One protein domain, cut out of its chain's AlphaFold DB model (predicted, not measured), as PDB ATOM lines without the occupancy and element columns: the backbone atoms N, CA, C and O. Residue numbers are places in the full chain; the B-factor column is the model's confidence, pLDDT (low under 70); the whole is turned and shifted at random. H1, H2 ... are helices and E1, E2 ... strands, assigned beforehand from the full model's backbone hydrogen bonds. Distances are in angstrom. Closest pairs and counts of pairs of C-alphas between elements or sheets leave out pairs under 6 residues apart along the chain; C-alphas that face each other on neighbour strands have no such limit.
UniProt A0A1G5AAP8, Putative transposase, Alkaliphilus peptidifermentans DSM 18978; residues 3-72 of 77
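AT A GLANCE: This is residues 3 to 72 of the 77 residues of the protein "Putative transposase" of Alkaliphilus peptidifermentans DSM 18978 (UniProt A0A1G5AAP8). A small three-stranded antiparallel sheet, E1 E2 E3, makes one arm of an open U; H2 stands free as its base, and an extended stretch leads up the other arm to the short H1 at the far tip. The middle of the U is empty, and neither helix packs on the sheet. The printed part has 70 residues, with two named helices and three named strands in the order H1, H2, E1, E2, E3; the sheet's order is E1, E2, E3, and the class is mixed, helices and strands. The whole is only just loose, close to extended, with a radius of gyration of the C-alphas of 16.6 A and spans of 41 by 31 by 28 A.

IN THESE COORDINATES: In the sheet, E2 is residues 52 to 58, 19.6 A from first to last C-alpha, and E3 is residues 65 to 71, 19.7 A long, ending at C-alpha 71 at (179.892, 235.812, 179.916). E1 is residues 45 to 48, 7.4 A long. H2 is residues 24 to 35, 15.9 A long, with C-alpha 24 at (210.428, 239.267, 185.508). H1 is residues 3 to 8, 8.7 A long, and begins at C-alpha 3 at (203.231, 230.117, 200.585).

HOW THE PARTS SIT: E1, E2 and E3 form a meander, each strand the antiparallel neighbour of the one before. E2 is the inner strand, and E1 and E3 are the edge strands. E2 and E3 are a hairpin, with 154 degrees between their directions; the C-alphas of Trp 56 and Glu 67 face each other at 4.2 A, and N 68 and O 55 are within hydrogen-bond range at 2.8 A. E1 and E2 are a hairpin too, at 172 degrees, with N 46 and O 54 within range at 2.8 A. H2 is not on the sheet, with 0 pairs of C-alphas within 10 A, and the same holds for H1. H1 and H2 are apart. In H1 and H2 every O i to N i+4 pair is within hydrogen-bond range.

THE WHOLE: The two C-alphas farthest apart are those of Asn 3 and Lys 47, at 41.6 A. The printed part has no cut. The link from H1 to H2, 15 residues, is long; the link from E1 to E2 is tight, and those from H2 to E1 and from E2 to E3 are short. Residues 14 to 39, of which 24 to 35 belong to H2, stand free, as do residues 6 to 12, of which 6 to 8 belong to H1, and residues 59 to 64. The mean pLDDT of the printed part is 76.4; it is under 70 at residues 3, 12, 14 to 22, 33 to 38 and 72.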
ATOM      1  N   ASN A   3     203.807 230.605 199.326       68.88
ATOM      2  CA  ASN A   3     203.231 230.117 200.585       68.88
ATOM      3  C   ASN A   3     201.721 230.344 200.697       68.88
ATOM      4  O   ASN A   3     201.025 229.536 201.301       68.88
ATOM      5  N   ASP A   4     201.208 231.425 200.113       80.19
ATOM      6  CA  ASP A   4     199.778 231.727 200.165       80.19
ATOM      7  C   ASP A   4     198.975 230.743 199.309       80.19
ATOM      8  O   ASP A   4     197.879 230.360 199.699       80.19
ATOM      9  N   LEU A   5     199.546 230.261 198.198       74.56
ATOM     10  CA  LEU A   5     198.927 229.248 197.341       74.56
ATOM     11  C   LEU A   5     198.868 227.889 198.046       74.56
ATOM     12  O   LEU A   5     197.818 227.252 198.036       74.56
ATOM     13  N   TYR A   6     199.935 227.491 198.744       74.12
ATOM     14  CA  TYR A   6     199.935 226.264 199.555       74.12
ATOM     15  C   TYR A   6     198.925 226.308 200.706       74.12
ATOM     16  O   TYR A   6     198.319 225.292 201.031       74.12
ATOM     17  N   LYS A   7     198.701 227.486 201.304       80.44
ATOM     18  CA  LYS A   7     197.656 227.671 202.323       80.44
ATOM     19  C   LYS A   7     196.249 227.590 201.735       80.44
ATOM     20  O   LYS A   7     195.343 227.094 202.394       80.44
ATOM     21  N   ARG A   8     196.057 228.112 200.522       79.56
ATOM     22  CA  ARG A   8     194.741 228.199 199.873       79.56
ATOM     23  C   ARG A   8     194.306 226.887 199.224       79.56
ATOM     24  O   ARG A   8     193.112 226.620 199.170       79.56
ATOM     25  N   TYR A   9     195.263 226.073 198.778       78.38
ATOM     26  CA  TYR A   9     195.025 224.802 198.094       78.38
ATOM     27  C   TYR A   9     195.762 223.654 198.808       78.38
ATOM     28  O   TYR A   9     196.785 223.170 198.317       78.38
ATOM     29  N   PRO A  10     195.260 223.203 199.975       74.88
ATOM     30  CA  PRO A  10     195.933 222.198 200.804       74.88
ATOM     31  C   PRO A  10     196.007 220.813 200.147       74.88
ATOM     32  O   PRO A  10     196.891 220.027 200.466       74.88
ATOM     33  N   ASN A  11     195.122 220.533 199.187       81.38
ATOM     34  CA  ASN A  11     195.099 219.278 198.429       81.38
ATOM     35  C   ASN A  11     196.017 219.303 197.190       81.38
ATOM     36  O   ASN A  11     195.938 218.418 196.343       81.38
ATOM     37  N   GLY A  12     196.879 220.318 197.078       66.19
ATOM     38  CA  GLY A  12     197.730 220.550 195.918       66.19
ATOM     39  C   GLY A  12     197.035 221.362 194.824       66.19
ATOM     40  O   GLY A  12     195.813 221.485 194.776       66.19
ATOM     41  N   PHE A  13     197.842 221.950 193.944       74.75
ATOM     42  CA  PHE A  13     197.387 222.676 192.764       74.75
ATOM     43  C   PHE A  13     198.260 222.271 191.577       74.75
ATOM     44  O   PHE A  13     199.481 222.157 191.696       74.75
ATOM     45  N   TYR A  14     197.627 222.014 190.438       64.19
ATOM     46  CA  TYR A  14     198.326 221.662 189.210       64.19
ATOM     47  C   TYR A  14     198.653 222.939 188.436       64.19
ATOM     48  O   TYR A  14     197.761 223.733 188.143       64.19
ATOM     49  N   VAL A  15     199.929 223.140 188.108       65.56
ATOM     50  CA  VAL A  15     200.376 224.243 187.250       65.56
ATOM     51  C   VAL A  15     200.997 223.644 186.002       65.56
ATOM     52  O   VAL A  15     202.073 223.051 186.062       65.56
ATOM     53  N   HIS A  16     200.335 223.827 184.865       54.75
ATOM     54  CA  HIS A  16     200.919 223.527 183.567       54.75
ATOM     55  C   HIS A  16     201.756 224.728 183.115       54.75
ATOM     56  O   HIS A  16     201.258 225.652 182.479       54.75
ATOM     57  N   ALA A  17     203.023 224.755 183.526       58.88
ATOM     58  CA  ALA A  17     203.988 225.746 183.068       58.88
ATOM     59  C   ALA A  17     204.963 225.065 182.103       58.88
ATOM     60  O   ALA A  17     205.963 224.495 182.536       58.88
ATOM     61  N   GLU A  18     204.680 225.118 180.798       56.56
ATOM     62  CA  GLU A  18     205.562 224.544 179.765       56.56
ATOM     63  C   GLU A  18     206.949 225.203 179.731       56.56
ATOM     64  O   GLU A  18     207.920 224.607 179.276       56.56
ATOM     65  N   THR A  19     207.089 226.412 180.279       55.16
ATOM     66  CA  THR A  19     208.386 227.049 180.508       55.16
ATOM     67  C   THR A  19     208.393 227.746 181.862       55.16
ATOM     68  O   THR A  19     207.485 228.505 182.205       55.16
ATOM     69  N   LYS A  20     209.440 227.514 182.665       57.41
ATOM     70  CA  LYS A  20     209.727 228.388 183.807       57.41
ATOM     71  C   LYS A  20     209.958 229.787 183.248       57.41
ATOM     72  O   LYS A  20     210.925 229.999 182.521       57.41
ATOM     73  N   MET A  21     209.083 230.730 183.589       60.38
ATOM     74  CA  MET A  21     209.299 232.136 183.273       60.38
ATOM     75  C   MET A  21     210.497 232.621 184.096       60.38
ATOM     76  O   MET A  21     210.406 232.880 185.292       60.38
ATOM     77  N   ASP A  22     211.650 232.645 183.444       66.06
ATOM     78  CA  ASP A  22     212.992 232.819 184.002       66.06
ATOM     79  C   ASP A  22     213.350 234.288 184.273       66.06
ATOM     80  O   ASP A  22     214.376 234.583 184.882       66.06
ATOM     81  N   SER A  23     212.504 235.227 183.841       75.69
ATOM     82  CA  SER A  23     212.755 236.655 183.989       75.69
ATOM     83  C   SER A  23     211.474 237.453 184.204       75.69
ATOM     84  O   SER A  23     210.552 237.420 183.387       75.69
ATOM     85  N   ALA A  24     211.468 238.270 185.259       74.06
ATOM     86  CA  ALA A  24     210.428 239.267 185.508       74.06
ATOM     87  C   ALA A  24     210.264 240.246 184.330       74.06
ATOM     88  O   ALA A  24     209.157 240.703 184.062       74.06
ATOM     89  N   LYS A  25     211.341 240.514 183.576       76.50
ATOM     90  CA  LYS A  25     211.288 241.327 182.355       76.50
ATOM     91  C   LYS A  25     210.467 240.641 181.263       76.50
ATOM     92  O   LYS A  25     209.570 241.265 180.714       76.50
ATOM     93  N   LYS A  26     210.708 239.352 181.001       72.38
ATOM     94  CA  LYS A  26     209.916 238.577 180.028       72.38
ATOM     95  C   LYS A  26     208.448 238.475 180.450       72.38
ATOM     96  O   LYS A  26     207.572 238.553 179.597       72.38
ATOM     97  N   ALA A  27     208.182 238.363 181.753       72.69
ATOM     98  CA  ALA A  27     206.826 238.399 182.296       72.69
ATOM     99  C   ALA A  27     206.153 239.757 182.059       72.69
ATOM    100  O   ALA A  27     205.034 239.806 181.560       72.69
ATOM    101  N   ALA A  28     206.846 240.860 182.354       76.75
ATOM    102  CA  ALA A  28     206.343 242.211 182.120       76.75
ATOM    103  C   ALA A  28     206.129 242.502 180.625       76.75
ATOM    104  O   ALA A  28     205.128 243.107 180.263       76.75
ATOM    105  N   GLU A  29     207.014 242.027 179.747       77.38
ATOM    106  CA  GLU A  29     206.844 242.102 178.290       77.38
ATOM    107  C   GLU A  29     205.660 241.254 177.810       77.38
ATOM    108  O   GLU A  29     204.888 241.687 176.954       77.38
ATOM    109  N   TYR A  30     205.488 240.047 178.358       70.06
ATOM    110  CA  TYR A  30     204.348 239.186 178.056       70.06
ATOM    111  C   TYR A  30     203.034 239.843 178.482       70.06
ATOM    112  O   TYR A  30     202.137 239.978 177.652       70.06
ATOM    113  N   ILE A  31     202.953 240.323 179.722       70.12
ATOM    114  CA  ILE A  31     201.794 241.053 180.242       70.12
ATOM    115  C   ILE A  31     201.554 242.307 179.391       70.12
ATOM    116  O   ILE A  31     200.461 242.490 178.872       70.12
ATOM    117  N   GLY A  32     202.586 243.116 179.143       74.69
ATOM    118  CA  GLY A  32     202.499 244.336 178.337       74.69
ATOM    119  C   GLY A  32     201.957 244.107 176.921       74.69
ATOM    120  O   GLY A  32     201.124 244.881 176.456       74.69
ATOM    121  N   ARG A  33     202.354 243.015 176.251       67.06
ATOM    122  CA  ARG A  33     201.826 242.643 174.921       67.06
ATOM    123  C   ARG A  33     200.335 242.301 174.928       67.06
ATOM    124  O   ARG A  33     199.675 242.496 173.908       67.06
ATOM    125  N   HIS A  34     199.824 241.794 176.047       67.69
ATOM    126  CA  HIS A  34     198.443 241.329 176.178       67.69
ATOM    127  C   HIS A  34     197.540 242.320 176.927       67.69
ATOM    128  O   HIS A  34     196.330 242.209 176.819       67.69
ATOM    129  N   LEU A  35     198.080 243.335 177.613       65.62
ATOM    130  CA  LEU A  35     197.280 244.380 178.273       65.62
ATOM    131  C   LEU A  35     196.483 245.244 177.284       65.62
ATOM    132  O   LEU A  35     195.397 245.710 177.613       65.62
ATOM    133  N   ALA A  36     197.018 245.470 176.083       59.28
ATOM    134  CA  ALA A  36     196.377 246.292 175.054       59.28
ATOM    135  C   ALA A  36     195.549 245.477 174.046       59.28
ATOM    136  O   ALA A  36     194.943 246.054 173.144       59.28
ATOM    137  N   ARG A  37     195.555 244.141 174.151       60.72
ATOM    138  CA  ARG A  37     194.849 243.253 173.226       60.72
ATOM    139  C   ARG A  37     193.749 242.518 173.983       60.72
ATOM    140  O   ARG A  37     194.025 241.993 175.058       60.72
ATOM    141  N   PRO A  38     192.522 242.442 173.451       64.75
ATOM    142  CA  PRO A  38     191.512 241.581 174.045       64.75
ATOM    143  C   PRO A  38     192.055 240.147 174.136       64.75
ATOM    144  O   PRO A  38     192.762 239.686 173.237       64.75
ATOM    145  N   ALA A  39     191.716 239.442 175.222       70.00
ATOM    146  CA  ALA A  39     192.128 238.051 175.445       70.00
ATOM    147  C   ALA A  39     191.704 237.114 174.292       70.00
ATOM    148  O   ALA A  39     192.259 236.033 174.125       70.00
ATOM    149  N   ILE A  40     190.740 237.556 173.477       71.88
ATOM    150  CA  ILE A  40     190.259 236.899 172.266       71.88
ATOM    151  C   ILE A  40     190.444 237.866 171.091       71.88
ATOM    152  O   ILE A  40     190.058 239.030 171.175       71.88
ATOM    153  N   VAL A  41     191.015 237.389 169.980       78.56
ATOM    154  CA  VAL A  41     191.183 238.200 168.763       78.56
ATOM    155  C   VAL A  41     189.824 238.461 168.106       78.56
ATOM    156  O   VAL A  41     189.021 237.543 167.982       78.56
ATOM    157  N   GLU A  42     189.583 239.688 167.642       75.81
ATOM    158  CA  GLU A  42     188.279 240.156 167.138       75.81
ATOM    159  C   GLU A  42     187.658 239.251 166.060       75.81
ATOM    160  O   GLU A  42     186.479 238.926 166.143       75.81
ATOM    161  N   TYR A  43     188.454 238.745 165.107       82.81
ATOM    162  CA  TYR A  43     187.957 237.863 164.036       82.81
ATOM    163  C   TYR A  43     187.405 236.515 164.536       82.81
ATOM    164  O   TYR A  43     186.747 235.796 163.785       82.81
ATOM    165  N   ARG A  44     187.697 236.141 165.788       86.50
ATOM    166  CA  ARG A  44     187.184 234.916 166.412       86.50
ATOM    167  C   ARG A  44     185.800 235.107 167.029       86.50
ATOM    168  O   ARG A  44     185.177 234.121 167.411       86.50
ATOM    169  N   ILE A  45     185.307 236.343 167.125       88.88
ATOM    170  CA  ILE A  45     183.984 236.660 167.666       88.88
ATOM    171  C   ILE A  45     182.915 236.387 166.601       88.88
ATOM    172  O   ILE A  45     182.951 236.932 165.505       88.88
ATOM    173  N   ILE A  46     181.936 235.555 166.951       90.69
ATOM    174  CA  ILE A  46     180.786 235.196 166.109       90.69
ATOM    175  C   ILE A  46     179.597 236.116 166.409       90.69
ATOM    176  O   ILE A  46     178.883 236.538 165.502       90.69
ATOM    177  N   LYS A  47     179.345 236.408 167.691       87.00
ATOM    178  CA  LYS A  47     178.247 237.281 168.130       87.00
ATOM    179  C   LYS A  47     178.559 237.884 169.495       87.00
ATOM    180  O   LYS A  47     179.127 237.208 170.348       87.00
ATOM    181  N   TYR A  48     178.126 239.118 169.716       84.88
ATOM    182  CA  TYR A  48     178.161 239.768 171.019       84.88
ATOM    183  C   TYR A  48     176.861 240.540 171.239       84.88
ATOM    184  O   TYR A  48     176.451 241.305 170.368       84.88
ATOM    185  N   ASP A  49     176.196 240.311 172.368       85.44
ATOM    186  CA  ASP A  49     174.926 240.967 172.723       85.44
ATOM    187  C   ASP A  49     175.057 241.963 173.890       85.44
ATOM    188  O   ASP A  49     174.056 242.442 174.418       85.44
ATOM    189  N   GLY A  50     176.289 242.296 174.291       81.31
ATOM    190  CA  GLY A  50     176.562 243.178 175.429       81.31
ATOM    191  C   GLY A  50     176.716 242.456 176.771       81.31
ATOM    192  O   GLY A  50     177.175 243.073 177.731       81.31
ATOM    193  N   GLN A  51     176.366 241.170 176.855       80.00
ATOM    194  CA  GLN A  51     176.494 240.363 178.077       80.00
ATOM    195  C   GLN A  51     177.259 239.061 177.821       80.00
ATOM    196  O   GLN A  51     178.100 238.647 178.626       80.00
ATOM    197  N   VAL A  52     177.002 238.437 176.674       82.12
ATOM    198  CA  VAL A  52     177.571 237.162 176.254       82.12
ATOM    199  C   VAL A  52     178.300 237.344 174.931       82.12
ATOM    200  O   VAL A  52     177.781 237.917 173.970       82.12
ATOM    201  N   VAL A  53     179.521 236.817 174.874       86.38
ATOM    202  CA  VAL A  53     180.286 236.681 173.637       86.38
ATOM    203  C   VAL A  53     180.247 235.228 173.177       86.38
ATOM    204  O   VAL A  53     180.565 234.308 173.934       86.38
ATOM    205  N   LYS A  54     179.851 235.017 171.923       89.44
ATOM    206  CA  LYS A  54     180.032 233.761 171.197       89.44
ATOM    207  C   LYS A  54     181.287 233.893 170.344       89.44
ATOM    208  O   LYS A  54     181.376 234.830 169.551       89.44
ATOM    209  N   PHE A  55     182.232 232.973 170.477       89.81
ATOM    210  CA  PHE A  55     183.482 232.970 169.715       89.81
ATOM    211  C   PHE A  55     183.921 231.544 169.386       89.81
ATOM    212  O   PHE A  55     183.410 230.592 169.977       89.81
ATOM    213  N   TRP A  56     184.864 231.396 168.460       89.88
ATOM    214  CA  TRP A  56     185.510 230.119 168.169       89.88
ATOM    215  C   TRP A  56     187.001 230.140 168.513       89.88
ATOM    216  O   TRP A  56     187.647 231.189 168.509       89.88
ATOM    217  N   TYR A  57     187.566 228.981 168.821       88.44
ATOM    218  CA  TYR A  57     189.008 228.792 168.958       88.44
ATOM    219  C   TYR A  57     189.402 227.422 168.415       88.44
ATOM    220  O   TYR A  57     188.565 226.534 168.299       88.44
ATOM    221  N   GLU A  58     190.671 227.270 168.062       89.00
ATOM    222  CA  GLU A  58     191.253 225.976 167.726       89.00
ATOM    223  C   GLU A  58     191.784 225.346 169.014       89.00
ATOM    224  O   GLU A  58     192.580 225.969 169.726       89.00
ATOM    225  N   ASP A  59     191.301 224.157 169.359       85.12
ATOM    226  CA  ASP A  59     191.807 223.417 170.508       85.12
ATOM    227  C   ASP A  59     193.226 222.938 170.200       85.12
ATOM    228  O   ASP A  59     193.441 222.117 169.317       85.12
ATOM    229  N   HIS A  60     194.213 223.434 170.942       80.19
ATOM    230  CA  HIS A  60     195.616 223.078 170.733       80.19
ATOM    231  C   HIS A  60     195.920 221.588 170.982       80.19
ATOM    232  O   HIS A  60     196.983 221.114 170.586       80.19
ATOM    233  N   THR A  61     195.008 220.852 171.623       82.12
ATOM    234  CA  THR A  61     195.142 219.418 171.911       82.12
ATOM    235  C   THR A  61     194.630 218.556 170.761       82.12
ATOM    236  O   THR A  61     195.241 217.537 170.444       82.12
ATOM    237  N   THR A  62     193.503 218.938 170.154       87.75
ATOM    238  CA  THR A  62     192.826 218.137 169.116       87.75
ATOM    239  C   THR A  62     192.952 218.728 167.710       87.75
ATOM    240  O   THR A  62     192.744 218.015 166.733       87.75
ATOM    241  N   GLY A  63     193.311 220.009 167.591       89.38
ATOM    242  CA  GLY A  63     193.310 220.781 166.343       89.38
ATOM    243  C   GLY A  63     191.908 221.162 165.857       89.38
ATOM    244  O   GLY A  63     191.749 221.659 164.744       89.38
ATOM    245  N   GLU A  64     190.868 220.903 166.651       90.69
ATOM    246  CA  GLU A  64     189.487 221.121 166.232       90.69
ATOM    247  C   GLU A  64     189.025 222.549 166.516       90.69
ATOM    248  O   GLU A  64     189.357 223.152 167.537       90.69
ATOM    249  N   VAL A  65     188.198 223.086 165.618       89.38
ATOM    250  CA  VAL A  65     187.535 224.374 165.826       89.38
ATOM    251  C   VAL A  65     186.330 224.177 166.741       89.38
ATOM    252  O   VAL A  65     185.380 223.476 166.399       89.38
ATOM    253  N   VAL A  66     186.353 224.841 167.893       91.44
ATOM    254  CA  VAL A  66     185.311 224.769 168.917       91.44
ATOM    255  C   VAL A  66     184.661 226.134 169.089       91.44
ATOM    256  O   VAL A  66     185.341 227.136 169.300       91.44
ATOM    257  N   GLU A  67     183.329 226.176 169.066       91.31
ATOM    258  CA  GLU A  67     182.554 227.364 169.430       91.31
ATOM    259  C   GLU A  67     182.221 227.369 170.928       91.31
ATOM    260  O   GLU A  67     181.798 226.356 171.495       91.31
ATOM    261  N   ARG A  68     182.360 228.521 171.587       86.94
ATOM    262  CA  ARG A  68     181.999 228.708 172.999       86.94
ATOM    263  C   ARG A  68     181.245 230.004 173.231       86.94
ATOM    264  O   ARG A  68     181.407 230.990 172.517       86.94
ATOM    265  N   PHE A  69     180.441 229.976 174.289       87.56
ATOM    266  CA  PHE A  69     179.797 231.140 174.875       87.56
ATOM    267  C   PHE A  69     180.522 231.477 176.175       87.56
ATOM    268  O   PHE A  69     180.707 230.595 177.015       87.56
ATOM    269  N   SER A  70     180.922 232.733 176.345       79.56
ATOM    270  CA  SER A  70     181.457 233.239 177.610       79.56
ATOM    271  C   SER A  70     180.693 234.483 178.038       79.56
ATOM    272  O   SER A  70     180.385 235.348 177.215       79.56
ATOM    273  N   ALA A  71     180.389 234.578 179.331       71.50
ATOM    274  CA  ALA A  71     179.892 235.812 179.916       71.50
ATOM    275  C   ALA A  71     181.063 236.798 180.014       71.50
ATOM    276  O   ALA A  71     182.064 236.518 180.676       71.50
ATOM    277  N   PHE A  72     180.933 237.960 179.371       58.22
ATOM    278  CA  PHE A  72     182.013 238.951 179.265       58.22
ATOM    279  C   PHE A  72     182.505 239.450 180.642       58.22
ATOM    280  O   PHE A  72     183.648 239.868 180.787       58.22
TER     281      PHE A  72